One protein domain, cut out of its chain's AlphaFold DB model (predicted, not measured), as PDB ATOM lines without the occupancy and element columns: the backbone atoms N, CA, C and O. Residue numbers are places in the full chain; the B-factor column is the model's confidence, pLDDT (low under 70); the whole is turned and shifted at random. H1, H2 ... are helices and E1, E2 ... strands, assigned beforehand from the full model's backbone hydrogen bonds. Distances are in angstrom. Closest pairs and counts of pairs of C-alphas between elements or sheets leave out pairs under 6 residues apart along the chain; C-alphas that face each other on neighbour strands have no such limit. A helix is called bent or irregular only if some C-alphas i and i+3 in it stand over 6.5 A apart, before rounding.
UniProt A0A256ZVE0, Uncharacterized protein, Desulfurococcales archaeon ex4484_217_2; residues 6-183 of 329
ATOM      1  N   TYR A   6     416.196 444.115 397.604       96.94
ATOM      2  CA  TYR A   6     414.845 444.619 397.375       96.94
ATOM      3  C   TYR A   6     413.786 443.507 397.458       96.94
ATOM      4  O   TYR A   6     412.837 443.602 398.240       96.94
ATOM      5  N   TRP A   7     413.967 442.413 396.713       96.50
ATOM      6  CA  TRP A   7     413.007 441.309 396.692       96.50
ATOM      7  C   TRP A   7     412.891 440.607 398.042       96.50
ATOM      8  O   TRP A   7     411.797 440.187 398.431       96.50
ATOM      9  N   ALA A   8     413.989 440.518 398.793       96.94
ATOM     10  CA  ALA A   8     413.958 440.006 400.156       96.94
ATOM     11  C   ALA A   8     413.168 440.931 401.091       96.94
ATOM     12  O   ALA A   8     412.336 440.460 401.867       96.94
ATOM     13  N   ALA A   9     413.377 442.246 400.987       96.94
ATOM     14  CA  ALA A   9     412.638 443.233 401.762       96.94
ATOM     15  C   ALA A   9     411.140 443.200 401.453       96.94
ATOM     16  O   ALA A   9     410.335 443.103 402.378       96.94
ATOM     17  N   LYS A  10     410.766 443.195 400.166       96.31
ATOM     18  CA  LYS A  10     409.372 443.054 399.732       96.31
ATOM     19  C   LYS A  10     408.750 441.794 400.321       96.31
ATOM     20  O   LYS A  10     407.673 441.860 400.906       96.31
ATOM     21  N   THR A  11     409.450 440.663 400.233       96.62
ATOM     22  CA  THR A  11     408.990 439.390 400.801       96.62
ATOM     23  C   THR A  11     408.782 439.488 402.314       96.62
ATOM     24  O   THR A  11     407.752 439.058 402.828       96.62
ATOM     25  N   TYR A  12     409.738 440.072 403.040       96.19
ATOM     26  CA  TYR A  12     409.678 440.197 404.494       96.19
ATOM     27  C   TYR A  12     408.554 441.131 404.958       96.19
ATOM     28  O   TYR A  12     407.744 440.742 405.796       96.19
ATOM     29  N   PHE A  13     408.483 442.348 404.415       94.94
ATOM     30  CA  PHE A  13     407.518 443.352 404.864       94.94
ATOM     31  C   PHE A  13     406.084 442.987 404.483       94.94
ATOM     32  O   PHE A  13     405.199 443.066 405.330       94.94
ATOM     33  N   SER A  14     405.856 442.479 403.269       92.50
ATOM     34  CA  SER A  14     404.511 442.067 402.829       92.50
ATOM     35  C   SER A  14     403.967 440.827 403.547       92.50
ATOM     36  O   SER A  14     402.782 440.526 403.432       92.50
ATOM     37  N   SER A  15     404.811 440.095 404.276       93.38
ATOM     38  CA  SER A  15     404.408 438.959 405.114       93.38
ATOM     39  C   SER A  15     404.510 439.248 406.610       93.38
ATOM     40  O   SER A  15     404.322 438.349 407.436       93.38
ATOM     41  N   TYR A  16     404.810 440.491 406.996       89.62
ATOM     42  CA  TYR A  16     404.962 440.837 408.399       89.62
ATOM     43  C   TYR A  16     403.643 440.631 409.154       89.62
ATOM     44  O   TYR A  16     402.583 441.085 408.740       89.62
ATOM     45  N   GLY A  17     403.708 439.911 410.275       86.31
ATOM     46  CA  GLY A  17     402.528 439.574 411.077       86.31
ATOM     47  C   GLY A  17     401.658 438.438 410.524       86.31
ATOM     48  O   GLY A  17     400.803 437.947 411.254       86.31
ATOM     49  N   VAL A  18     401.910 437.955 409.302       89.12
ATOM     50  CA  VAL A  18     401.199 436.813 408.707       89.12
ATOM     51  C   VAL A  18     401.888 435.515 409.126       89.12
ATOM     52  O   VAL A  18     403.108 435.376 408.997       89.12
ATOM     53  N   ALA A  19     401.130 434.566 409.679       91.56
ATOM     54  CA  ALA A  19     401.718 433.353 410.249       91.56
ATOM     55  C   ALA A  19     400.923 432.065 410.015       91.56
ATOM     56  O   ALA A  19     401.503 430.985 410.135       91.56
ATOM     57  N   TRP A  20     399.642 432.168 409.673       95.06
ATOM     58  CA  TRP A  20     398.767 431.033 409.410       95.06
ATOM     59  C   TRP A  20     397.609 431.441 408.496       95.06
ATOM     60  O   TRP A  20     397.307 432.632 408.392       95.06
ATOM     61  N   PHE A  21     396.978 430.462 407.851       96.81
ATOM     62  CA  PHE A  21     395.831 430.686 406.977       96.81
ATOM     63  C   PHE A  21     394.762 429.617 407.150       96.81
ATOM     64  O   PHE A  21     395.075 428.428 407.196       96.81
ATOM     65  N   ASP A  22     393.512 430.069 407.153       97.12
ATOM     66  CA  ASP A  22     392.335 429.242 406.944       97.12
ATOM     67  C   ASP A  22     391.320 430.011 406.084       97.12
ATOM     68  O   ASP A  22     390.949 431.141 406.409       97.12
ATOM     69  N   LEU A  23     390.905 429.416 404.967       96.50
ATOM     70  CA  LEU A  23     390.045 430.044 403.970       96.50
ATOM     71  C   LEU A  23     388.651 430.325 404.524       96.50
ATOM     72  O   LEU A  23     388.095 431.389 404.256       96.50
ATOM     73  N   GLU A  24     388.079 429.393 405.282       96.25
ATOM     74  CA  GLU A  24     386.730 429.549 405.816       96.25
ATOM     75  C   GLU A  24     386.681 430.715 406.802       96.25
ATOM     76  O   GLU A  24     385.828 431.603 406.693       96.25
ATOM     77  N   LEU A  25     387.641 430.767 407.724       94.31
ATOM     78  CA  LEU A  25     387.745 431.872 408.659       94.31
ATOM     79  C   LEU A  25     388.082 433.192 407.957       94.31
ATOM     80  O   LEU A  25     387.496 434.219 408.298       94.31
ATOM     81  N   PHE A  26     388.976 433.184 406.963       94.38
ATOM     82  CA  PHE A  26     389.273 434.372 406.162       94.38
ATOM     83  C   PHE A  26     387.998 434.943 405.522       94.38
ATOM     84  O   PHE A  26     387.744 436.143 405.619       94.38
ATOM     85  N   LEU A  27     387.158 434.084 404.936       95.25
ATOM     86  CA  LEU A  27     385.880 434.477 404.340       95.25
ATOM     87  C   LEU A  27     384.881 434.992 405.384       95.25
ATOM     88  O   LEU A  27     384.200 435.989 405.133       95.25
ATOM     89  N   LYS A  28     384.806 434.356 406.561       93.62
ATOM     90  CA  LYS A  28     383.981 434.824 407.688       93.62
ATOM     91  C   LYS A  28     384.401 436.222 408.144       93.62
ATOM     92  O   LYS A  28     383.545 437.094 408.273       93.62
ATOM     93  N   ILE A  29     385.703 436.461 408.313       90.62
ATOM     94  CA  ILE A  29     386.247 437.774 408.691       90.62
ATOM     95  C   ILE A  29     385.958 438.806 407.599       90.62
ATOM     96  O   ILE A  29     385.479 439.892 407.910       90.62
ATOM     97  N   LEU A  30     386.188 438.474 406.325       92.25
ATOM     98  CA  LEU A  30     385.939 439.390 405.208       92.25
ATOM     99  C   LEU A  30     384.468 439.837 405.155       92.25
ATOM    100  O   LEU A  30     384.191 441.030 405.030       92.25
ATOM    101  N   ARG A  31     383.529 438.892 405.308       93.50
ATOM    102  CA  ARG A  31     382.087 439.179 405.384       93.50
ATOM    103  C   ARG A  31     381.742 440.015 406.613       93.50
ATOM    104  O   ARG A  31     381.001 440.983 406.485       93.50
ATOM    105  N   TYR A  32     382.300 439.680 407.776       92.00
ATOM    106  CA  TYR A  32     382.069 440.424 409.015       92.00
ATOM    107  C   TYR A  32     382.513 441.888 408.892       92.00
ATOM    108  O   TYR A  32     381.726 442.789 409.181       92.00
ATOM    109  N   VAL A  33     383.728 442.137 408.385       91.81
ATOM    110  CA  VAL A  33     384.233 443.501 408.139       91.81
ATOM    111  C   VAL A  33     383.344 444.224 407.128       91.81
ATOM    112  O   VAL A  33     383.003 445.383 407.340       91.81
ATOM    113  N   GLY A  34     382.943 443.547 406.046       91.56
ATOM    114  CA  GLY A  34     382.079 444.129 405.021       91.56
ATOM    115  C   GLY A  34     380.700 444.541 405.538       91.56
ATOM    116  O   GLY A  34     380.224 445.611 405.178       91.56
ATOM    117  N   LEU A  35     380.092 443.732 406.412       91.50
ATOM    118  CA  LEU A  35     378.793 444.024 407.033       91.50
ATOM    119  C   LEU A  35     378.881 445.138 408.078       91.50
ATOM    120  O   LEU A  35     377.995 445.981 408.158       91.50
ATOM    121  N   LYS A  36     379.942 445.145 408.891       91.12
ATOM    122  CA  LYS A  36     380.156 446.178 409.913       91.12
ATOM    123  C   LYS A  36     380.636 447.503 409.322       91.12
ATOM    124  O   LYS A  36     380.511 448.535 409.973       91.12
ATOM    125  N   GLY A  37     381.227 447.482 408.127       88.88
ATOM    126  CA  GLY A  37     381.877 448.621 407.470       88.88
ATOM    127  C   GLY A  37     383.224 448.998 408.102       88.88
ATOM    128  O   GLY A  37     384.190 449.287 407.395       88.88
ATOM    129  N   GLN A  38     383.308 448.951 409.430       87.38
ATOM    130  CA  GLN A  38     384.498 449.230 410.219       87.38
ATOM    131  C   GLN A  38     384.537 448.321 411.443       87.38
ATOM    132  O   GLN A  38     383.539 448.189 412.144       87.38
ATOM    133  N   ILE A  39     385.699 447.731 411.715       87.69
ATOM    134  CA  ILE A  39     385.931 446.948 412.933       87.69
ATOM    135  C   ILE A  39     387.250 447.355 413.581       87.69
ATOM    136  O   ILE A  39     388.128 447.928 412.933       87.69
ATOM    137  N   THR A  40     387.420 447.011 414.847       84.31
ATOM    138  CA  THR A  40     388.683 447.163 415.571       84.31
ATOM    139  C   THR A  40     389.390 445.823 415.767       84.31
ATOM    140  O   THR A  40     388.767 444.764 415.813       84.31
ATOM    141  N   ASP A  41     390.711 445.828 415.934       74.62
ATOM    142  CA  ASP A  41     391.460 444.606 416.262       74.62
ATOM    143  C   ASP A  41     391.091 444.000 417.633       74.62
ATOM    144  O   ASP A  41     391.292 442.801 417.850       74.62
ATOM    145  N   ARG A  42     390.472 444.784 418.528       77.44
ATOM    146  CA  ARG A  42     389.863 444.285 419.774       77.44
ATOM    147  C   ARG A  42     388.678 443.359 419.520       77.44
ATOM    148  O   ARG A  42     388.559 442.349 420.210       77.44
ATOM    149  N   GLU A  43     387.844 443.668 418.529       75.56
ATOM    150  CA  GLU A  43     386.715 442.814 418.134       75.56
ATOM    151  C   GLU A  43     387.183 441.475 417.556       75.56
ATOM    152  O   GLU A  43     386.468 440.484 417.640       75.56
ATOM    153  N   LEU A  44     388.414 441.416 417.043       69.19
ATOM    154  CA  LEU A  44     389.060 440.177 416.605       69.19
ATOM    155  C   LEU A  44     389.849 439.484 417.726       69.19
ATOM    156  O   LEU A  44     390.720 438.657 417.456       69.19
ATOM    157  N   SER A  45     389.553 439.788 418.996       63.16
ATOM    158  CA  SER A  45     390.164 439.188 420.196       63.16
ATOM    159  C   SER A  45     391.678 439.414 420.360       63.16
ATOM    160  O   SER A  45     392.362 438.675 421.071       63.16
ATOM    161  N   ILE A  46     392.226 440.485 419.776       61.59
ATOM    162  CA  ILE A  46     393.637 440.846 419.944       61.59
ATOM    163  C   ILE A  46     393.771 441.871 421.083       61.59
ATOM    164  O   ILE A  46     393.523 443.064 420.910       61.59
ATOM    165  N   LYS A  47     394.222 441.432 422.270       53.38
ATOM    166  CA  LYS A  47     394.603 442.343 423.370       53.38
ATOM    167  C   LYS A  47     395.892 443.100 423.016       53.38
ATOM    168  O   LYS A  47     396.989 442.706 423.411       53.38
ATOM    169  N   LYS A  48     395.777 444.195 422.262       57.25
ATOM    170  CA  LYS A  48     396.876 445.136 421.984       57.25
ATOM    171  C   LYS A  48     396.698 446.448 422.747       57.25
ATOM    172  O   LYS A  48     395.590 446.906 423.006       57.25
ATOM    173  N   ARG A  49     397.834 447.080 423.079       53.38
ATOM    174  CA  ARG A  49     397.891 448.425 423.687       53.38
ATOM    175  C   ARG A  49     397.412 449.534 422.738       53.38
ATOM    176  O   ARG A  49     397.060 450.607 423.206       53.38
ATOM    177  N   ARG A  50     397.414 449.287 421.424       58.91
ATOM    178  CA  ARG A  50     396.895 450.189 420.388       58.91
ATOM    179  C   ARG A  50     395.738 449.503 419.682       58.91
ATOM    180  O   ARG A  50     395.874 448.327 419.360       58.91
ATOM    181  N   VAL A  51     394.657 450.247 419.473       68.56
ATOM    182  CA  VAL A  51     393.493 449.794 418.714       68.56
ATOM    183  C   VAL A  51     393.700 450.198 417.265       68.56
ATOM    184  O   VAL A  51     393.977 451.366 416.992       68.56
ATOM    185  N   TYR A  52     393.613 449.234 416.357       74.06
ATOM    186  CA  TYR A  52     393.681 449.485 414.922       74.06
ATOM    187  C   TYR A  52     392.297 449.328 414.317       74.06
ATOM    188  O   TYR A  52     391.642 448.306 414.514       74.06
ATOM    189  N   GLU A  53     391.876 450.337 413.564       84.25
ATOM    190  CA  GLU A  53     390.654 450.287 412.775       84.25
ATOM    191  C   GLU A  53     390.929 449.595 411.441       84.25
ATOM    192  O   GLU A  53     391.920 449.874 410.763       84.25
ATOM    193  N   MET A  54     390.044 448.682 411.065       85.75
ATOM    194  CA  MET A  54     390.096 447.936 409.819       85.75
ATOM    195  C   MET A  54     388.815 448.191 409.038       85.75
ATOM    196  O   MET A  54     387.709 448.042 409.556       85.75
ATOM    197  N   LYS A  55     388.989 448.560 407.770       91.38
ATOM    198  CA  LYS A  55     387.923 448.733 406.783       91.38
ATOM    199  C   LYS A  55     388.317 448.007 405.511       91.38
ATOM    200  O   LYS A  55     389.508 447.901 405.201       91.38
ATOM    201  N   LEU A  56     387.327 447.539 404.759       91.88
ATOM    202  CA  LEU A  56     387.590 447.101 403.397       91.88
ATOM    203  C   LEU A  56     387.890 448.321 402.527       91.88
ATOM    204  O   LEU A  56     387.276 449.376 402.654       91.88
ATOM    205  N   THR A  57     388.851 448.168 401.625       93.25
ATOM    206  CA  THR A  57     389.030 449.115 400.524       93.25
ATOM    207  C   THR A  57     387.916 448.918 399.496       93.25
ATOM    208  O   THR A  57     387.228 447.895 399.512       93.25
ATOM    209  N   SER A  58     387.778 449.832 398.531       94.94
ATOM    210  CA  SER A  58     386.858 449.635 397.397       94.94
ATOM    211  C   SER A  58     387.137 448.322 396.656       94.94
ATOM    212  O   SER A  58     386.208 447.613 396.281       94.94
ATOM    213  N   TYR A  59     388.414 447.939 396.529       94.25
ATOM    214  CA  TYR A  59     388.793 446.636 395.985       94.25
ATOM    215  C   TYR A  59     388.354 445.477 396.893       94.25
ATOM    216  O   TYR A  59     387.827 444.485 396.407       94.25
ATOM    217  N   GLY A  60     388.499 445.607 398.215       94.38
ATOM    218  CA  GLY A  60     387.984 444.620 399.168       94.38
ATOM    219  C   GLY A  60     386.467 444.422 399.064       94.38
ATOM    220  O   GLY A  60     386.003 443.284 399.063       94.38
ATOM    221  N   HIS A  61     385.700 445.505 398.904       95.31
ATOM    222  CA  HIS A  61     384.254 445.440 398.659       95.31
ATOM    223  C   HIS A  61     383.916 444.785 397.318       95.31
ATOM    224  O   HIS A  61     383.007 443.959 397.260       95.31
ATOM    225  N   TYR A  62     384.665 445.101 396.261       96.12
ATOM    226  CA  TYR A  62     384.531 444.432 394.969       96.12
ATOM    227  C   TYR A  62     384.742 442.915 395.100       96.12
ATOM    228  O   TYR A  62     383.889 442.142 394.673       96.12
ATOM    229  N   ILE A  63     385.815 442.482 395.771       96.25
ATOM    230  CA  ILE A  63     386.084 441.059 396.015       96.25
ATOM    231  C   ILE A  63     384.959 440.404 396.823       96.25
ATOM    232  O   ILE A  63     384.520 439.306 396.483       96.25
ATOM    233  N   LEU A  64     384.455 441.074 397.863       96.06
ATOM    234  CA  LEU A  64     383.337 440.568 398.656       96.06
ATOM    235  C   LEU A  64     382.060 440.396 397.814       96.06
ATOM    236  O   LEU A  64     381.365 439.393 397.966       96.06
ATOM    237  N   ASN A  65     381.778 441.331 396.904       96.06
ATOM    238  CA  ASN A  65     380.648 441.244 395.978       96.06
ATOM    239  C   ASN A  65     380.802 440.065 395.002       96.06
ATOM    240  O   ASN A  65     379.876 439.278 394.827       96.06
ATOM    241  N   GLU A  66     381.989 439.886 394.421       97.12
ATOM    242  CA  GLU A  66     382.266 438.761 393.517       97.12
ATOM    243  C   GLU A  66     382.167 437.402 394.226       97.12
ATOM    244  O   GLU A  66     381.696 436.429 393.638       97.12
ATOM    245  N   ILE A  67     382.528 437.337 395.513       95.94
ATOM    246  CA  ILE A  67     382.280 436.160 396.358       95.94
ATOM    247  C   ILE A  67     380.775 435.945 396.575       95.94
ATOM    248  O   ILE A  67     380.324 434.805 396.547       95.94
ATOM    249  N   GLY A  68     379.996 437.010 396.795       94.19
ATOM    250  CA  GLY A  68     378.544 436.931 396.989       94.19
ATOM    251  C   GLY A  68     377.776 436.463 395.747       94.19
ATOM    252  O   GLY A  68     376.778 435.765 395.877       94.19
ATOM    253  N   LYS A  69     378.270 436.795 394.549       95.50
ATOM    254  CA  LYS A  69     377.706 436.353 393.259       95.50
ATOM    255  C   LYS A  69     378.152 434.951 392.835       95.50
ATOM    256  O   LYS A  69     377.658 434.425 391.839       95.50
ATOM    257  N   ALA A  70     379.135 434.365 393.513       94.62
ATOM    258  CA  ALA A  70     379.692 433.081 393.119       94.62
ATOM    259  C   ALA A  70     378.653 431.961 393.296       94.62
ATOM    260  O   ALA A  70     378.242 431.650 394.409       94.62
ATOM    261  N   SER A  71     378.283 431.300 392.197       91.81
ATOM    262  CA  SER A  71     377.305 430.200 392.187       91.81
ATOM    263  C   SER A  71     377.827 428.881 392.768       91.81
ATOM    264  O   SER A  71     377.074 427.922 392.908       91.81
ATOM    265  N   SER A  72     379.124 428.791 393.078       95.12
ATOM    266  CA  SER A  72     379.749 427.577 393.605       95.12
ATOM    267  C   SER A  72     380.963 427.881 394.476       95.12
ATOM    268  O   SER A  72     381.645 428.897 394.301       95.12
ATOM    269  N   GLN A  73     381.305 426.936 395.355       93.25
ATOM    270  CA  GLN A  73     382.514 427.014 396.177       93.25
ATOM    271  C   GLN A  73     383.790 427.104 395.327       93.25
ATOM    272  O   GLN A  73     384.712 427.838 395.677       93.25
ATOM    273  N   ARG A  74     383.831 426.421 394.173       93.69
ATOM    274  CA  ARG A  74     384.952 426.517 393.223       93.69
ATOM    275  C   ARG A  74     385.161 427.959 392.762       93.69
ATOM    276  O   ARG A  74     386.284 428.452 392.795       93.69
ATOM    277  N   ARG A  75     384.077 428.660 392.414       95.19
ATOM    278  CA  ARG A  75     384.148 430.058 391.979       95.19
ATOM    279  C   ARG A  75     384.601 430.994 393.102       95.19
ATOM    280  O   ARG A  75     385.395 431.892 392.838       95.19
ATOM    281  N   VAL A  76     384.172 430.759 394.346       96.12
ATOM    282  CA  VAL A  76     384.684 431.494 395.521       96.12
ATOM    283  C   VAL A  76     386.197 431.310 395.655       96.12
ATOM    284  O   VAL A  76     386.926 432.293 395.802       96.12
ATOM    285  N   VAL A  77     386.682 430.068 395.555       96.31
ATOM    286  CA  VAL A  77     388.117 429.761 395.608       96.31
ATOM    287  C   VAL A  77     388.870 430.476 394.487       96.31
ATOM    288  O   VAL A  77     389.931 431.029 394.753       96.31
ATOM    289  N   ASP A  78     388.334 430.522 393.267       95.19
ATOM    290  CA  ASP A  78     388.975 431.208 392.138       95.19
ATOM    291  C   ASP A  78     389.111 432.725 392.376       95.19
ATOM    292  O   ASP A  78     390.173 433.295 392.121       95.19
ATOM    293  N   VAL A  79     388.074 433.376 392.920       96.31
ATOM    294  CA  VAL A  79     388.119 434.809 393.270       96.31
ATOM    295  C   VAL A  79     389.201 435.074 394.319       96.31
ATOM    296  O   VAL A  79     390.042 435.956 394.138       96.31
ATOM    297  N   VAL A  80     389.229 434.282 395.395       96.88
ATOM    298  CA  VAL A  80     390.231 434.429 396.463       96.88
ATOM    299  C   VAL A  80     391.636 434.097 395.948       96.88
ATOM    300  O   VAL A  80     392.597 434.795 396.275       96.88
ATOM    301  N   ARG A  81     391.767 433.074 395.094       96.62
ATOM    302  CA  ARG A  81     393.030 432.688 394.458       96.62
ATOM    303  C   ARG A  81     393.638 433.857 393.697       96.62
ATOM    304  O   ARG A  81     394.816 434.132 393.894       96.62
ATOM    305  N   ASN A  82     392.851 434.567 392.893       94.50
ATOM    306  CA  ASN A  82     393.344 435.706 392.114       94.50
ATOM    307  C   ASN A  82     393.904 436.824 393.005       94.50
ATOM    308  O   ASN A  82     394.926 437.413 392.670       94.50
ATOM    309  N   VAL A  83     393.304 437.065 394.175       95.25
ATOM    310  CA  VAL A  83     393.835 438.029 395.153       95.25
ATOM    311  C   VAL A  83     395.185 437.569 395.704       95.25
ATOM    312  O   VAL A  83     396.145 438.338 395.726       95.25
ATOM    313  N   PHE A  84     395.288 436.312 396.144       96.19
ATOM    314  CA  PHE A  84     396.524 435.801 396.743       96.19
ATOM    315  C   PHE A  84     397.644 435.567 395.731       96.19
ATOM    316  O   PHE A  84     398.813 435.631 396.109       96.19
ATOM    317  N   LEU A  85     397.326 435.348 394.455       95.75
ATOM    318  CA  LEU A  85     398.336 435.261 393.404       95.75
ATOM    319  C   LEU A  85     399.075 436.581 393.183       95.75
ATOM    320  O   LEU A  85     400.204 436.530 392.713       95.75
ATOM    321  N   GLU A  86     398.535 437.729 393.601       93.06
ATOM    322  CA  GLU A  86     399.257 439.014 393.623       93.06
ATOM    323  C   GLU A  86     400.184 439.176 394.846       93.06
ATOM    324  O   GLU A  86     401.035 440.070 394.893       93.06
ATOM    325  N   TRP A  87     400.065 438.306 395.854       95.12
ATOM    326  CA  TRP A  87     400.879 438.378 397.064       95.12
ATOM    327  C   TRP A  87     402.278 437.796 396.822       95.12
ATOM    328  O   TRP A  87     402.483 436.582 396.748       95.12
ATOM    329  N   TYR A  88     403.274 438.680 396.728       94.81
ATOM    330  CA  TYR A  88     404.645 438.326 396.336       94.81
ATOM    331  C   TYR A  88     405.290 437.161 397.124       94.81
ATOM    332  O   TYR A  88     405.891 436.291 396.493       94.81
ATOM    333  N   PRO A  89     405.157 437.045 398.462       97.06
ATOM    334  CA  PRO A  89     405.689 435.896 399.197       97.06
ATOM    335  C   PRO A  89     405.131 434.550 398.722       97.06
ATOM    336  O   PRO A  89     405.874 433.568 398.670       97.06
ATOM    337  N   LEU A  90     403.846 434.498 398.343       98.00
ATOM    338  CA  LEU A  90     403.249 433.294 397.770       98.00
ATOM    339  C   LEU A  90     403.807 433.023 396.372       98.00
ATOM    340  O   LEU A  90     404.146 431.880 396.082       98.00
ATOM    341  N   GLN A  91     403.974 434.050 395.532       97.00
ATOM    342  CA  GLN A  91     404.608 433.888 394.216       97.00
ATOM    343  C   GLN A  91     406.014 433.283 394.343       97.00
ATOM    344  O   GLN A  91     406.352 432.362 393.605       97.00
ATOM    345  N   VAL A  92     406.817 433.744 395.310       97.50
ATOM    346  CA  VAL A  92     408.156 433.195 395.582       97.50
ATOM    347  C   VAL A  92     408.081 431.722 395.997       97.50
ATOM    348  O   VAL A  92     408.826 430.900 395.459       97.50
ATOM    349  N   PHE A  93     407.172 431.379 396.914       98.25
ATOM    350  CA  PHE A  93     406.940 429.997 397.341       98.25
ATOM    351  C   PHE A  93     406.535 429.094 396.168       98.25
ATOM    352  O   PHE A  93     407.140 428.045 395.956       98.25
ATOM    353  N   LEU A  94     405.554 429.516 395.367       98.06
ATOM    354  CA  LEU A  94     405.065 428.741 394.227       98.06
ATOM    355  C   LEU A  94     406.118 428.627 393.123       98.06
ATOM    356  O   LEU A  94     406.274 427.546 392.567       98.06
ATOM    357  N   LYS A  95     406.888 429.687 392.838       97.44
ATOM    358  CA  LYS A  95     407.991 429.637 391.863       97.44
ATOM    359  C   LYS A  95     409.049 428.620 392.286       97.44
ATOM    360  O   LYS A  95     409.561 427.891 391.442       97.44
ATOM    361  N   TYR A  96     409.345 428.527 393.583       98.00
ATOM    362  CA  TYR A  96     410.258 427.514 394.112       98.00
ATOM    363  C   TYR A  96     409.727 426.090 393.891       98.00
ATOM    364  O   TYR A  96     410.442 425.257 393.334       98.00
ATOM    365  N   VAL A  97     408.465 425.820 394.249       97.88
ATOM    366  CA  VAL A  97     407.822 424.510 394.010       97.88
ATOM    367  C   VAL A  97     407.788 424.186 392.512       97.88
ATOM    368  O   VAL A  97     408.109 423.069 392.121       97.88
ATOM    369  N   TYR A  98     407.458 425.168 391.670       96.62
ATOM    370  CA  TYR A  98     407.407 425.034 390.215       96.62
ATOM    371  C   TYR A  98     408.756 424.614 389.625       96.62
ATOM    372  O   TYR A  98     408.815 423.663 388.853       96.62
ATOM    373  N   VAL A  99     409.840 425.294 390.010       95.50
ATOM    374  CA  VAL A  99     411.191 425.026 389.489       95.50
ATOM    375  C   VAL A  99     411.740 423.693 389.997       95.50
ATOM    376  O   VAL A  99     412.396 422.973 389.251       95.50
ATOM    377  N   LYS A 100     411.485 423.347 391.262       96.62
ATOM    378  CA  LYS A 100     411.986 422.107 391.872       96.62
ATOM    379  C   LYS A 100     411.117 420.880 391.565       96.62
ATOM    380  O   LYS A 100     411.542 419.755 391.812       96.62
ATOM    381  N   GLY A 101     409.897 421.077 391.065       94.94
ATOM    382  CA  GLY A 101     408.948 420.022 390.712       94.94
ATOM    383  C   GLY A 101     408.237 419.405 391.919       94.94
ATOM    384  O   GLY A 101     407.026 419.572 392.067       94.94
ATOM    385  N   ARG A 102     408.971 418.685 392.781       96.19
ATOM    386  CA  ARG A 102     408.408 417.988 393.952       96.19
ATOM    387  C   ARG A 102     409.250 418.233 395.205       96.19
ATOM    388  O   ARG A 102     410.365 417.729 395.303       96.19
ATOM    389  N   VAL A 103     408.707 418.965 396.181       97.69
ATOM    390  CA  VAL A 103     409.465 419.450 397.355       97.69
ATOM    391  C   VAL A 103     408.759 419.195 398.678       97.69
ATOM    392  O   VAL A 103     407.540 419.280 398.773       97.69
ATOM    393  N   SER A 104     409.516 418.920 399.731       98.25
ATOM    394  CA  SER A 104     409.004 418.912 401.099       98.25
ATOM    395  C   SER A 104     409.033 420.319 401.707       98.25
ATOM    396  O   SER A 104     409.743 421.216 401.250       98.25
ATOM    397  N   TRP A 105     408.312 420.516 402.813       97.75
ATOM    398  CA  TRP A 105     408.404 421.767 403.574       97.75
ATOM    399  C   TRP A 105     409.821 422.025 404.114       97.75
ATOM    400  O   TRP A 105     410.192 423.181 404.314       97.75
ATOM    401  N   ARG A 106     410.615 420.969 404.354       98.38
ATOM    402  CA  ARG A 106     411.999 421.090 404.835       98.38
ATOM    403  C   ARG A 106     412.896 421.705 403.767       98.38
ATOM    404  O   ARG A 106     413.706 422.558 404.110       98.38
ATOM    405  N   ASP A 107     412.687 421.345 402.503       98.38
ATOM    406  CA  ASP A 107     413.436 421.897 401.367       98.38
ATOM    407  C   ASP A 107     413.168 423.399 401.221       98.38
ATOM    408  O   ASP A 107     414.096 424.195 401.123       98.38
ATOM    409  N   VAL A 108     411.899 423.808 401.342       98.25
ATOM    410  CA  VAL A 108     411.499 425.226 401.337       98.25
ATOM    411  C   VAL A 108     412.178 426.001 402.472       98.25
ATOM    412  O   VAL A 108     412.706 427.090 402.255       98.25
ATOM    413  N   VAL A 109     412.161 425.455 403.693       98.31
ATOM    414  CA  VAL A 109     412.771 426.104 404.867       98.31
ATOM    415  C   VAL A 109     414.288 426.181 404.743       98.31
ATOM    416  O   VAL A 109     414.870 427.184 405.153       98.31
ATOM    417  N   LYS A 110     414.921 425.146 404.191       98.31
ATOM    418  CA  LYS A 110     416.355 425.133 403.924       98.31
ATOM    419  C   LYS A 110     416.692 426.201 402.887       98.31
ATOM    420  O   LYS A 110     417.311 427.198 403.226       98.31
ATOM    421  N   ASP A 111     416.171 426.085 401.672       98.12
ATOM    422  CA  ASP A 111     416.609 426.924 400.558       98.12
ATOM    423  C   ASP A 111     416.117 428.379 400.695       98.12
ATOM    424  O   ASP A 111     416.907 429.330 400.705       98.12
ATOM    425  N   LEU A 112     414.802 428.586 400.835       98.31
ATOM    426  CA  LEU A 112     414.234 429.937 400.922       98.31
ATOM    427  C   LEU A 112     414.424 430.547 402.314       98.31
ATOM    428  O   LEU A 112     414.642 431.755 402.433       98.31
ATOM    429  N   GLY A 113     414.350 429.736 403.371       98.06
ATOM    430  CA  GLY A 113     414.551 430.214 404.736       98.06
ATOM    431  C   GLY A 113     415.993 430.649 404.999       98.06
ATOM    432  O   GLY A 113     416.184 431.707 405.602       98.06
ATOM    433  N   GLU A 114     417.009 429.922 404.519       97.31
ATOM    434  CA  GLU A 114     418.415 430.356 404.615       97.31
ATOM    435  C   GLU A 114     418.680 431.611 403.780       97.31
ATOM    436  O   GLU A 114     419.297 432.560 404.276       97.31
ATOM    437  N   THR A 115     418.122 431.677 402.567       98.00
ATOM    438  CA  THR A 115     418.181 432.882 401.725       98.00
ATOM    439  C   THR A 115     417.603 434.095 402.457       98.00
ATOM    440  O   THR A 115     418.232 435.155 402.521       98.00
ATOM    441  N   MET A 116     416.445 433.937 403.106       97.75
ATOM    442  CA  MET A 116     415.857 435.000 403.920       97.75
ATOM    443  C   MET A 116     416.700 435.344 405.146       97.75
ATOM    444  O   MET A 116     416.819 436.527 405.462       97.75
ATOM    445  N   ARG A 117     417.339 434.380 405.825       97.88
ATOM    446  CA  ARG A 117     418.261 434.688 406.939       97.88
ATOM    447  C   ARG A 117     419.415 435.573 406.476       97.88
ATOM    448  O   ARG A 117     419.711 436.562 407.143       97.88
ATOM    449  N   LYS A 118     420.031 435.261 405.334       96.81
ATOM    450  CA  LYS A 118     421.110 436.080 404.763       96.81
ATOM    451  C   LYS A 118     420.634 437.515 404.531       96.81
ATOM    452  O   LYS A 118     421.200 438.450 405.090       96.81
ATOM    453  N   TRP A 119     419.554 437.691 403.774       96.94
ATOM    454  CA  TRP A 119     419.090 439.028 403.407       96.94
ATOM    455  C   TRP A 119     418.515 439.827 404.575       96.94
ATOM    456  O   TRP A 119     418.745 441.028 404.679       96.94
ATOM    457  N   THR A 120     417.799 439.187 405.497       96.56
ATOM    458  CA  THR A 120     417.267 439.876 406.683       96.56
ATOM    459  C   THR A 120     418.370 440.317 407.640       96.56
ATOM    460  O   THR A 120     418.218 441.350 408.291       96.56
ATOM    461  N   LYS A 121     419.498 439.595 407.701       96.62
ATOM    462  CA  LYS A 121     420.710 440.071 408.382       96.62
ATOM    463  C   LYS A 121     421.228 441.356 407.725       96.62
ATOM    464  O   LYS A 121     421.371 442.353 408.425       96.62
ATOM    465  N   THR A 122     421.364 441.383 406.398       95.56
ATOM    466  CA  THR A 122     421.756 442.587 405.638       95.56
ATOM    467  C   THR A 122     420.795 443.765 405.863       95.56
ATOM    468  O   THR A 122     421.235 444.870 406.179       95.56
ATOM    469  N   LEU A 123     419.474 443.543 405.791       95.69
ATOM    470  CA  LEU A 123     418.459 444.577 406.062       95.69
ATOM    471  C   LEU A 123     418.577 445.159 407.478       95.69
ATOM    472  O   LEU A 123     418.373 446.361 407.688       95.69
ATOM    473  N   TYR A 124     418.892 444.312 408.457       95.00
ATOM    474  CA  TYR A 124     419.101 444.727 409.839       95.00
ATOM    475  C   TYR A 124     420.403 445.525 410.003       95.00
ATOM    476  O   TYR A 124     420.406 446.577 410.645       95.00
ATOM    477  N   GLU A 125     421.500 445.069 409.397       93.56
ATOM    478  CA  GLU A 125     422.816 445.718 409.451       93.56
ATOM    479  C   GLU A 125     422.787 447.120 408.831       93.56
ATOM    480  O   GLU A 125     423.226 448.073 409.479       93.56
ATOM    481  N   ILE A 126     422.145 447.275 407.665       92.88
ATOM    482  CA  ILE A 126     421.911 448.575 407.001       92.88
ATOM    483  C   ILE A 126     420.949 449.459 407.820       92.88
ATOM    484  O   ILE A 126     420.963 450.687 407.741       92.88
ATOM    485  N   GLY A 127     420.185 448.872 408.741       91.38
ATOM    486  CA  GLY A 127     419.328 449.602 409.672       91.38
ATOM    487  C   GLY A 127     417.910 449.851 409.171       91.38
ATOM    488  O   GLY A 127     417.188 450.593 409.825       91.38
ATOM    489  N   ILE A 128     417.507 449.230 408.062       92.31
ATOM    490  CA  ILE A 128     416.148 449.337 407.511       92.31
ATOM    491  C   ILE A 128     415.160 448.605 408.418       92.31
ATOM    492  O   ILE A 128     414.122 449.142 408.784       92.31
ATOM    493  N   ALA A 129     415.503 447.385 408.832       89.50
ATOM    494  CA  ALA A 129     414.587 446.537 409.588       89.50
ATOM    495  C   ALA A 129     414.727 446.662 411.116       89.50
ATOM    496  O   ALA A 129     413.994 445.985 411.828       89.50
ATOM    497  N   LYS A 130     415.630 447.500 411.648       87.00
ATOM    498  CA  LYS A 130     415.937 447.541 413.097       87.00
ATOM    499  C   LYS A 130     414.740 447.887 413.984       87.00
ATOM    500  O   LYS A 130     414.632 447.351 415.077       87.00
ATOM    501  N   GLU A 131     413.846 448.760 413.520       83.06
ATOM    502  CA  GLU A 131     412.660 449.164 414.293       83.06
ATOM    503  C   GLU A 131     411.524 448.115 414.234       83.06
ATOM    504  O   GLU A 131     410.597 448.167 415.036       83.06
ATOM    505  N   ILE A 132     411.592 447.145 413.311       86.06
ATOM    506  CA  ILE A 132     410.540 446.132 413.073       86.06
ATOM    507  C   ILE A 132     410.979 444.731 413.529       86.06
ATOM    508  O   ILE A 132     410.185 443.931 414.037       86.06
ATOM    509  N   MET A 133     412.248 444.407 413.306       90.38
ATOM    510  CA  MET A 133     412.829 443.089 413.492       90.38
ATOM    511  C   MET A 133     413.549 443.025 414.838       90.38
ATOM    512  O   MET A 133     414.472 443.787 415.092       90.38
ATOM    513  N   ARG A 134     413.164 442.068 415.688       88.25
ATOM    514  CA  ARG A 134     413.743 441.920 417.038       88.25
ATOM    515  C   ARG A 134     415.215 441.495 417.048       88.25
ATOM    516  O   ARG A 134     415.920 441.792 418.001       88.25
ATOM    517  N   LYS A 135     415.656 440.745 416.036       93.00
ATOM    518  CA  LYS A 135     417.030 440.236 415.905       93.00
ATOM    519  C   LYS A 135     417.396 440.046 414.433       93.00
ATOM    520  O   LYS A 135     416.495 439.712 413.668       93.00
ATOM    521  N   PRO A 136     418.668 440.196 414.034       94.94
ATOM    522  CA  PRO A 136     419.092 439.942 412.658       94.94
ATOM    523  C   PRO A 136     418.905 438.471 412.253       94.94
ATOM    524  O   PRO A 136     418.866 437.578 413.101       94.94
ATOM    525  N   GLY A 137     418.844 438.214 410.944       95.62
ATOM    526  CA  GLY A 137     418.934 436.860 410.388       95.62
ATOM    527  C   GLY A 137     417.710 435.978 410.640       95.62
ATOM    528  O   GLY A 137     417.830 434.844 411.104       95.62
ATOM    529  N   VAL A 138     416.515 436.489 410.347       95.50
ATOM    530  CA  VAL A 138     415.249 435.769 410.525       95.50
ATOM    531  C   VAL A 138     414.851 435.067 409.225       95.50
ATOM    532  O   VAL A 138     414.795 435.680 408.169       95.50
ATOM    533  N   ALA A 139     414.472 433.791 409.307       96.88
ATOM    534  CA  ALA A 139     414.024 433.009 408.149       96.88
ATOM    535  C   ALA A 139     412.601 433.347 407.658       96.88
ATOM    536  O   ALA A 139     412.084 432.669 406.781       96.88
ATOM    537  N   LYS A 140     411.915 434.332 408.253       95.62
ATOM    538  CA  LYS A 140     410.529 434.664 407.891       95.62
ATOM    539  C   LYS A 140     410.477 435.296 406.489       95.62
ATOM    540  O   LYS A 140     411.345 436.112 406.187       95.62
ATOM    541  N   PRO A 141     409.458 434.965 405.677       96.81
ATOM    542  CA  PRO A 141     408.311 434.118 406.021       96.81
ATOM    543  C   PRO A 141     408.540 432.613 405.796       96.81
ATOM    544  O   PRO A 141     407.652 431.824 406.074       96.81
ATOM    545  N   PHE A 142     409.716 432.166 405.364       98.12
ATOM    546  CA  PHE A 142     409.999 430.752 405.071       98.12
ATOM    547  C   PHE A 142     410.606 429.979 406.251       98.12
ATOM    548  O   PHE A 142     411.484 429.137 406.084       98.12
ATOM    549  N   ASN A 143     410.146 430.253 407.474       97.62
ATOM    550  CA  ASN A 143     410.495 429.416 408.622       97.62
ATOM    551  C   ASN A 143     409.538 428.212 408.721       97.62
ATOM    552  O   ASN A 143     408.475 428.201 408.103       97.62
ATOM    553  N   SER A 144     409.894 427.205 409.522       97.88
ATOM    554  CA  SER A 144     409.096 425.975 409.648       97.88
ATOM    555  C   SER A 144     407.643 426.232 410.043       97.88
ATOM    556  O   SER A 144     406.741 425.620 409.478       97.88
ATOM    557  N   PHE A 145     407.406 427.156 410.977       97.75
ATOM    558  CA  PHE A 145     406.066 427.490 411.444       97.75
ATOM    559  C   PHE A 145     405.203 428.089 410.329       97.75
ATOM    560  O   PHE A 145     404.107 427.603 410.072       97.75
ATOM    561  N   VAL A 146     405.692 429.119 409.643       97.88
ATOM    562  CA  VAL A 146     404.919 429.837 408.624       97.88
ATOM    563  C   VAL A 146     404.764 428.984 407.364       97.88
ATOM    564  O   VAL A 146     403.677 428.927 406.805       97.88
ATOM    565  N   VAL A 147     405.778 428.225 406.935       98.12
ATOM    566  CA  VAL A 147     405.616 427.314 405.784       98.12
ATOM    567  C   VAL A 147     404.508 426.292 406.041       98.12
ATOM    568  O   VAL A 147     403.642 426.101 405.188       98.12
ATOM    569  N   ARG A 148     404.497 425.675 407.228       97.75
ATOM    570  CA  ARG A 148     403.531 424.624 407.576       97.75
ATOM    571  C   ARG A 148     402.125 425.146 407.855       97.75
ATOM    572  O   ARG A 148     401.180 424.446 407.521       97.75
ATOM    573  N   ASN A 149     401.991 426.331 408.453       98.19
ATOM    574  CA  ASN A 149     400.694 426.855 408.899       98.19
ATOM    575  C   ASN A 149     400.106 427.931 407.974       98.19
ATOM    576  O   ASN A 149     398.905 428.172 408.023       98.19
ATOM    577  N   MET A 150     400.921 428.586 407.142       97.88
ATOM    578  CA  MET A 150     400.487 429.636 406.211       97.88
ATOM    579  C   MET A 150     400.569 429.158 404.763       97.88
ATOM    580  O   MET A 150     399.540 428.976 404.122       97.88
ATOM    581  N   PHE A 151     401.777 428.942 404.234       98.25
ATOM    582  CA  PHE A 151     401.955 428.724 402.793       98.25
ATOM    583  C   PHE A 151     401.348 427.413 402.303       98.25
ATOM    584  O   PHE A 151     400.671 427.415 401.280       98.25
ATOM    585  N   ILE A 152     401.557 426.305 403.021       98.12
ATOM    586  CA  ILE A 152     400.988 425.009 402.631       98.12
ATOM    587  C   ILE A 152     399.454 425.024 402.721       98.12
ATOM    588  O   ILE A 152     398.828 424.669 401.722       98.12
ATOM    589  N   PRO A 153     398.823 425.443 403.838       98.25
ATOM    590  CA  PRO A 153     397.367 425.527 403.918       98.25
ATOM    591  C   PRO A 153     396.773 426.459 402.866       98.25
ATOM    592  O   PRO A 153     395.879 426.036 402.141       98.25
ATOM    593  N   LEU A 154     397.331 427.665 402.703       98.31
ATOM    594  CA  LEU A 154     396.900 428.614 401.675       98.31
ATOM    595  C   LEU A 154     396.977 427.997 400.277       98.31
ATOM    596  O   LEU A 154     395.987 427.981 399.552       98.31
ATOM    597  N   ALA A 155     398.131 427.449 399.897       98.12
ATOM    598  CA  ALA A 155     398.317 426.894 398.563       98.12
ATOM    599  C   ALA A 155     397.404 425.684 398.303       98.12
ATOM    600  O   ALA A 155     396.879 425.550 397.199       98.12
ATOM    601  N   LYS A 156     397.170 424.830 399.308       97.88
ATOM    602  CA  LYS A 156     396.244 423.692 399.196       97.88
ATOM    603  C   LYS A 156     394.791 424.141 399.078       97.88
ATOM    604  O   LYS A 156     394.104 423.720 398.156       97.88
ATOM    605  N   GLN A 157     394.325 424.991 399.993       97.69
ATOM    606  CA  GLN A 157     392.932 425.451 400.025       97.69
ATOM    607  C   GLN A 157     392.578 426.296 398.793       97.69
ATOM    608  O   GLN A 157     391.425 426.323 398.375       97.69
ATOM    609  N   LEU A 158     393.573 426.936 398.169       97.44
ATOM    610  CA  LEU A 158     393.411 427.637 396.897       97.44
ATOM    611  C   LEU A 158     393.622 426.755 395.661       97.44
ATOM    612  O   LEU A 158     393.576 427.278 394.550       97.44
ATOM    613  N   ASN A 159     393.827 425.444 395.807       97.00
ATOM    614  CA  ASN A 159     394.075 424.509 394.703       97.00
ATOM    615  C   ASN A 159     395.286 424.896 393.818       97.00
ATOM    616  O   ASN A 159     395.262 424.759 392.598       97.00
ATOM    617  N   LEU A 160     396.339 425.441 394.432       97.81
ATOM    618  CA  LEU A 160     397.569 425.867 393.749       97.81
ATOM    619  C   LEU A 160     398.627 424.757 393.703       97.81
ATOM    620  O   LEU A 160     399.480 424.739 392.812       97.81
ATOM    621  N   VAL A 161     398.580 423.840 394.669       98.00
ATOM    622  CA  VAL A 161     399.519 422.723 394.807       98.00
ATOM    623  C   VAL A 161     398.787 421.435 395.161       98.00
ATOM    624  O   VAL A 161     397.815 421.456 395.917       98.00
ATOM    625  N   ASN A 162     399.329 420.317 394.695       97.38
ATOM    626  CA  ASN A 162     399.006 418.986 395.191       97.38
ATOM    627  C   ASN A 162     399.931 418.672 396.375       97.38
ATOM    628  O   ASN A 162     401.090 419.094 396.392       97.38
ATOM    629  N   HIS A 163     399.430 417.953 397.382       95.62
ATOM    630  CA  HIS A 163     400.218 417.549 398.548       95.62
ATOM    631  C   HIS A 163     400.042 416.052 398.807       95.62
ATOM    632  O   HIS A 163     399.050 415.635 399.398       95.62
ATOM    633  N   GLU A 164     401.037 415.269 398.398       93.81
ATOM    634  CA  GLU A 164     401.038 413.806 398.460       93.81
ATOM    635  C   GLU A 164     402.327 413.308 399.114       93.81
ATOM    636  O   GLU A 164     403.429 413.734 398.743       93.81
ATOM    637  N   ASN A 165     402.206 412.382 400.068       92.00
ATOM    638  CA  ASN A 165     403.337 411.775 400.783       92.00
ATOM    639  C   ASN A 165     404.289 412.819 401.398       92.00
ATOM    640  O   ASN A 165     405.512 412.710 401.303       92.00
ATOM    641  N   GLY A 166     403.730 413.888 401.978       91.75
ATOM    642  CA  GLY A 166     404.506 414.963 402.604       91.75
ATOM    643  C   GLY A 166     405.246 415.887 401.625       91.75
ATOM    644  O   GLY A 166     406.053 416.713 402.065       91.75
ATOM    645  N   LYS A 167     405.006 415.749 400.314       97.19
ATOM    646  CA  LYS A 167     405.633 416.553 399.260       97.19
ATOM    647  C   LYS A 167     404.603 417.350 398.465       97.19
ATOM    648  O   LYS A 167     403.498 416.885 398.209       97.19
ATOM    649  N   LEU A 168     405.012 418.540 398.054       97.88
ATOM    650  CA  LEU A 168     404.254 419.513 397.287       97.88
ATOM    651  C   LEU A 168     404.682 419.466 395.823       97.88
ATOM    652  O   LEU A 168     405.880 419.416 395.540       97.88
ATOM    653  N   SER A 169     403.720 419.568 394.916       98.06
ATOM    654  CA  SER A 169     403.934 419.834 393.491       98.06
ATOM    655  C   SER A 169     402.887 420.831 393.000       98.06
ATOM    656  O   SER A 169     401.823 420.965 393.599       98.06
ATOM    657  N   ILE A 170     403.181 421.576 391.934       98.00
ATOM    658  CA  ILE A 170     402.198 422.498 391.344       98.00
ATOM    659  C   ILE A 170     401.010 421.702 390.801       98.00
ATOM    660  O   ILE A 170     401.217 420.690 390.133       98.00
ATOM    661  N   ASN A 171     399.785 422.177 391.050       96.88
ATOM    662  CA  ASN A 171     398.606 421.591 390.418       96.88
ATOM    663  C   ASN A 171     398.709 421.778 388.882       96.88
ATOM    664  O   ASN A 171     398.827 422.920 388.421       96.88
ATOM    665  N   PRO A 172     398.663 420.696 388.077       95.00
ATOM    666  CA  PRO A 172     398.736 420.780 386.621       95.00
ATOM    667  C   PRO A 172     397.725 421.747 385.987       95.00
ATOM    668  O   PRO A 172     398.088 422.457 385.050       95.00
ATOM    669  N   GLU A 173     396.506 421.848 386.528       93.69
ATOM    670  CA  GLU A 173     395.428 422.699 385.996       93.69
ATOM    671  C   GLU A 173     395.772 424.195 386.025       93.69
ATOM    672  O   GLU A 173     395.321 424.958 385.174       93.69
ATOM    673  N   ILE A 174     396.590 424.633 386.990       93.12
ATOM    674  CA  ILE A 174     396.935 426.050 387.179       93.12
ATOM    675  C   ILE A 174     398.352 426.387 386.699       93.12
ATOM    676  O   ILE A 174     398.766 427.549 386.736       93.12
ATOM    677  N   LYS A 175     399.111 425.390 386.229       92.62
ATOM    678  CA  LYS A 175     400.532 425.523 385.881       92.62
ATOM    679  C   LYS A 175     400.790 426.647 384.869       92.62
ATOM    680  O   LYS A 175     401.670 427.477 385.088       92.62
ATOM    681  N   ASN A 176     399.982 426.714 383.810       89.56
ATOM    682  CA  ASN A 176     400.102 427.744 382.769       89.56
ATOM    683  C   ASN A 176     399.713 429.140 383.279       89.56
ATOM    684  O   ASN A 176     400.326 430.135 382.898       89.56
ATOM    685  N   THR A 177     398.732 429.223 384.180       90.50
ATOM    686  CA  THR A 177     398.345 430.482 384.829       90.50
ATOM    687  C   THR A 177     399.485 431.017 385.691       90.50
ATOM    688  O   THR A 177     399.805 432.200 385.613       90.50
ATOM    689  N   LEU A 178     400.153 430.149 386.458       93.25
ATOM    690  CA  LEU A 178     401.280 430.532 387.312       93.25
ATOM    691  C   LEU A 178     402.501 431.017 386.527       93.25
ATOM    692  O   LEU A 178     403.179 431.935 386.983       93.25
ATOM    693  N   ALA A 179     402.760 430.463 385.339       89.19
ATOM    694  CA  ALA A 179     403.888 430.885 384.506       89.19
ATOM    695  C   ALA A 179     403.868 432.399 384.213       89.19
ATOM    696  O   ALA A 179     404.920 433.039 384.236       89.19
ATOM    697  N   LYS A 180     402.676 432.996 384.053       89.25
ATOM    698  CA  LYS A 180     402.499 434.447 383.849       89.25
ATOM    699  C   LYS A 180     402.969 435.276 385.049       89.25
ATOM    700  O   LYS A 180     403.536 436.346 384.870       89.25
ATOM    701  N   TYR A 181     402.783 434.766 386.265       89.31
ATOM    702  CA  TYR A 181     403.231 435.418 387.501       89.31
ATOM    703  C   TYR A 181     404.735 435.261 387.753       89.31
ATOM    704  O   TYR A 181     405.308 435.999 388.553       89.31
ATOM    705  N   PHE A 182     405.378 434.288 387.104       89.31
ATOM    706  CA  PHE A 182     406.805 434.014 387.271       89.31
ATOM    707  C   PHE A 182     407.693 434.718 386.251       89.31
ATOM    708  O   PHE A 182     408.918 434.699 386.444       89.31
ATOM    709  N   ALA A 183     407.088 435.310 385.217       86.00
ATOM    710  CA  ALA A 183     407.759 436.156 384.244       86.00
ATOM    711  C   ALA A 183     408.501 437.299 384.948       86.00
ATOM    712  O   ALA A 183     408.057 437.820 385.977       86.00
TER     713      ALA A 183
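What this domain is: This is residues 6 to 183 of the 329 residues of an uncharacterized protein of Desulfurococcales archaeon ex4484_217_2 (UniProt A0A256ZVE0). Two lobes made mostly of helices meet loosely: a smaller one of H2 crossing the helical hairpin H3 and H4, and a larger one in which the long H6 runs along one side with H1 and H7 packed on it, H5 crosses H7, and the small hairpin E1 and E2 with H8 lies by H5. The 178 printed residues hold eight named helices and two named strands, in the order H1 H2 H3 H4 H5 H6 H7 E1 E2 H8; the sheet E1 - E2 is antiparallel. The class is mostly helix. The whole is compact, with a radius of gyration of the C-alphas of 17.4 A and spans of 45 by 43 by 29 A.

How they stand to each other: H1, residues 6 to 14, touches H5, residues 88 to 100, which meets it with residues 88 to 89 alone; their closest C-alphas are Thr 11 and Pro 89, 5.1 A. H1 also touches residues 116 to 123 of H6, residues 105 to 126, about perpendicular at 77 degrees, closest at the C-alphas of Ala 8 and Trp 119, 6.2 A. H2, residues 23 to 36, touches H3, residues 58 to 68, at a steep tilt of 63 degrees, closest at the C-alphas of Gly 34 and His 61, 6.9 A. H3 and H4, residues 73 to 85, form a helical hairpin at a shallow tilt of 23 degrees, closest at the C-alphas of Ile 67 and Val 76, 5.3 A. H6 has a kink of 32 degrees near residue 114, and its residues 105 to 109 touch H7, residues 144 to 157, closest at the C-alphas of Val 109 and Ser 144, 6.0 A. H2 and H7 are close but not clearly touching, with the C-alphas of Leu 23 and Gln 157 6.7 A apart. E1, residues 161 to 164, and E2, residues 167 to 170, form a hairpin, with N 162 and O 169 within hydrogen-bond range at 2.8 A. H8, residues 172 to 182, only just touches H5, with 3 pairs of C-alphas within 8 A, the closest those of Lys 95 and Phe 182, 6.5 A. In H1 to H6 every O i to N i+4 pair is within hydrogen-bond range; H7 has 7 of 10, and H8 has 3 of 7 beside 7 of 8 O i to N i+3 pairs.

Where its parts are: C-alpha 6 of H1 is at (414.845, 444.619, 397.375). H6 measures 30.2 A, H2 19.8 A and H7 18.8 A. C-alpha 182, where H8 ends, is at (406.805, 434.014, 387.271). H7 is only just irregular, C-alphas 149 and 152 being 6.54 A apart, and H8 is irregular, C-alphas 173 and 176 being 7.6 A apart.

The domain as a whole: The two C-alphas farthest apart are those of Ser 71 and Glu 125, 51.1 A. The printed part has no cut. The links H2 to H3 and H6 to H7 are long. Residues 44 to 51 are under 70 in pLDDT.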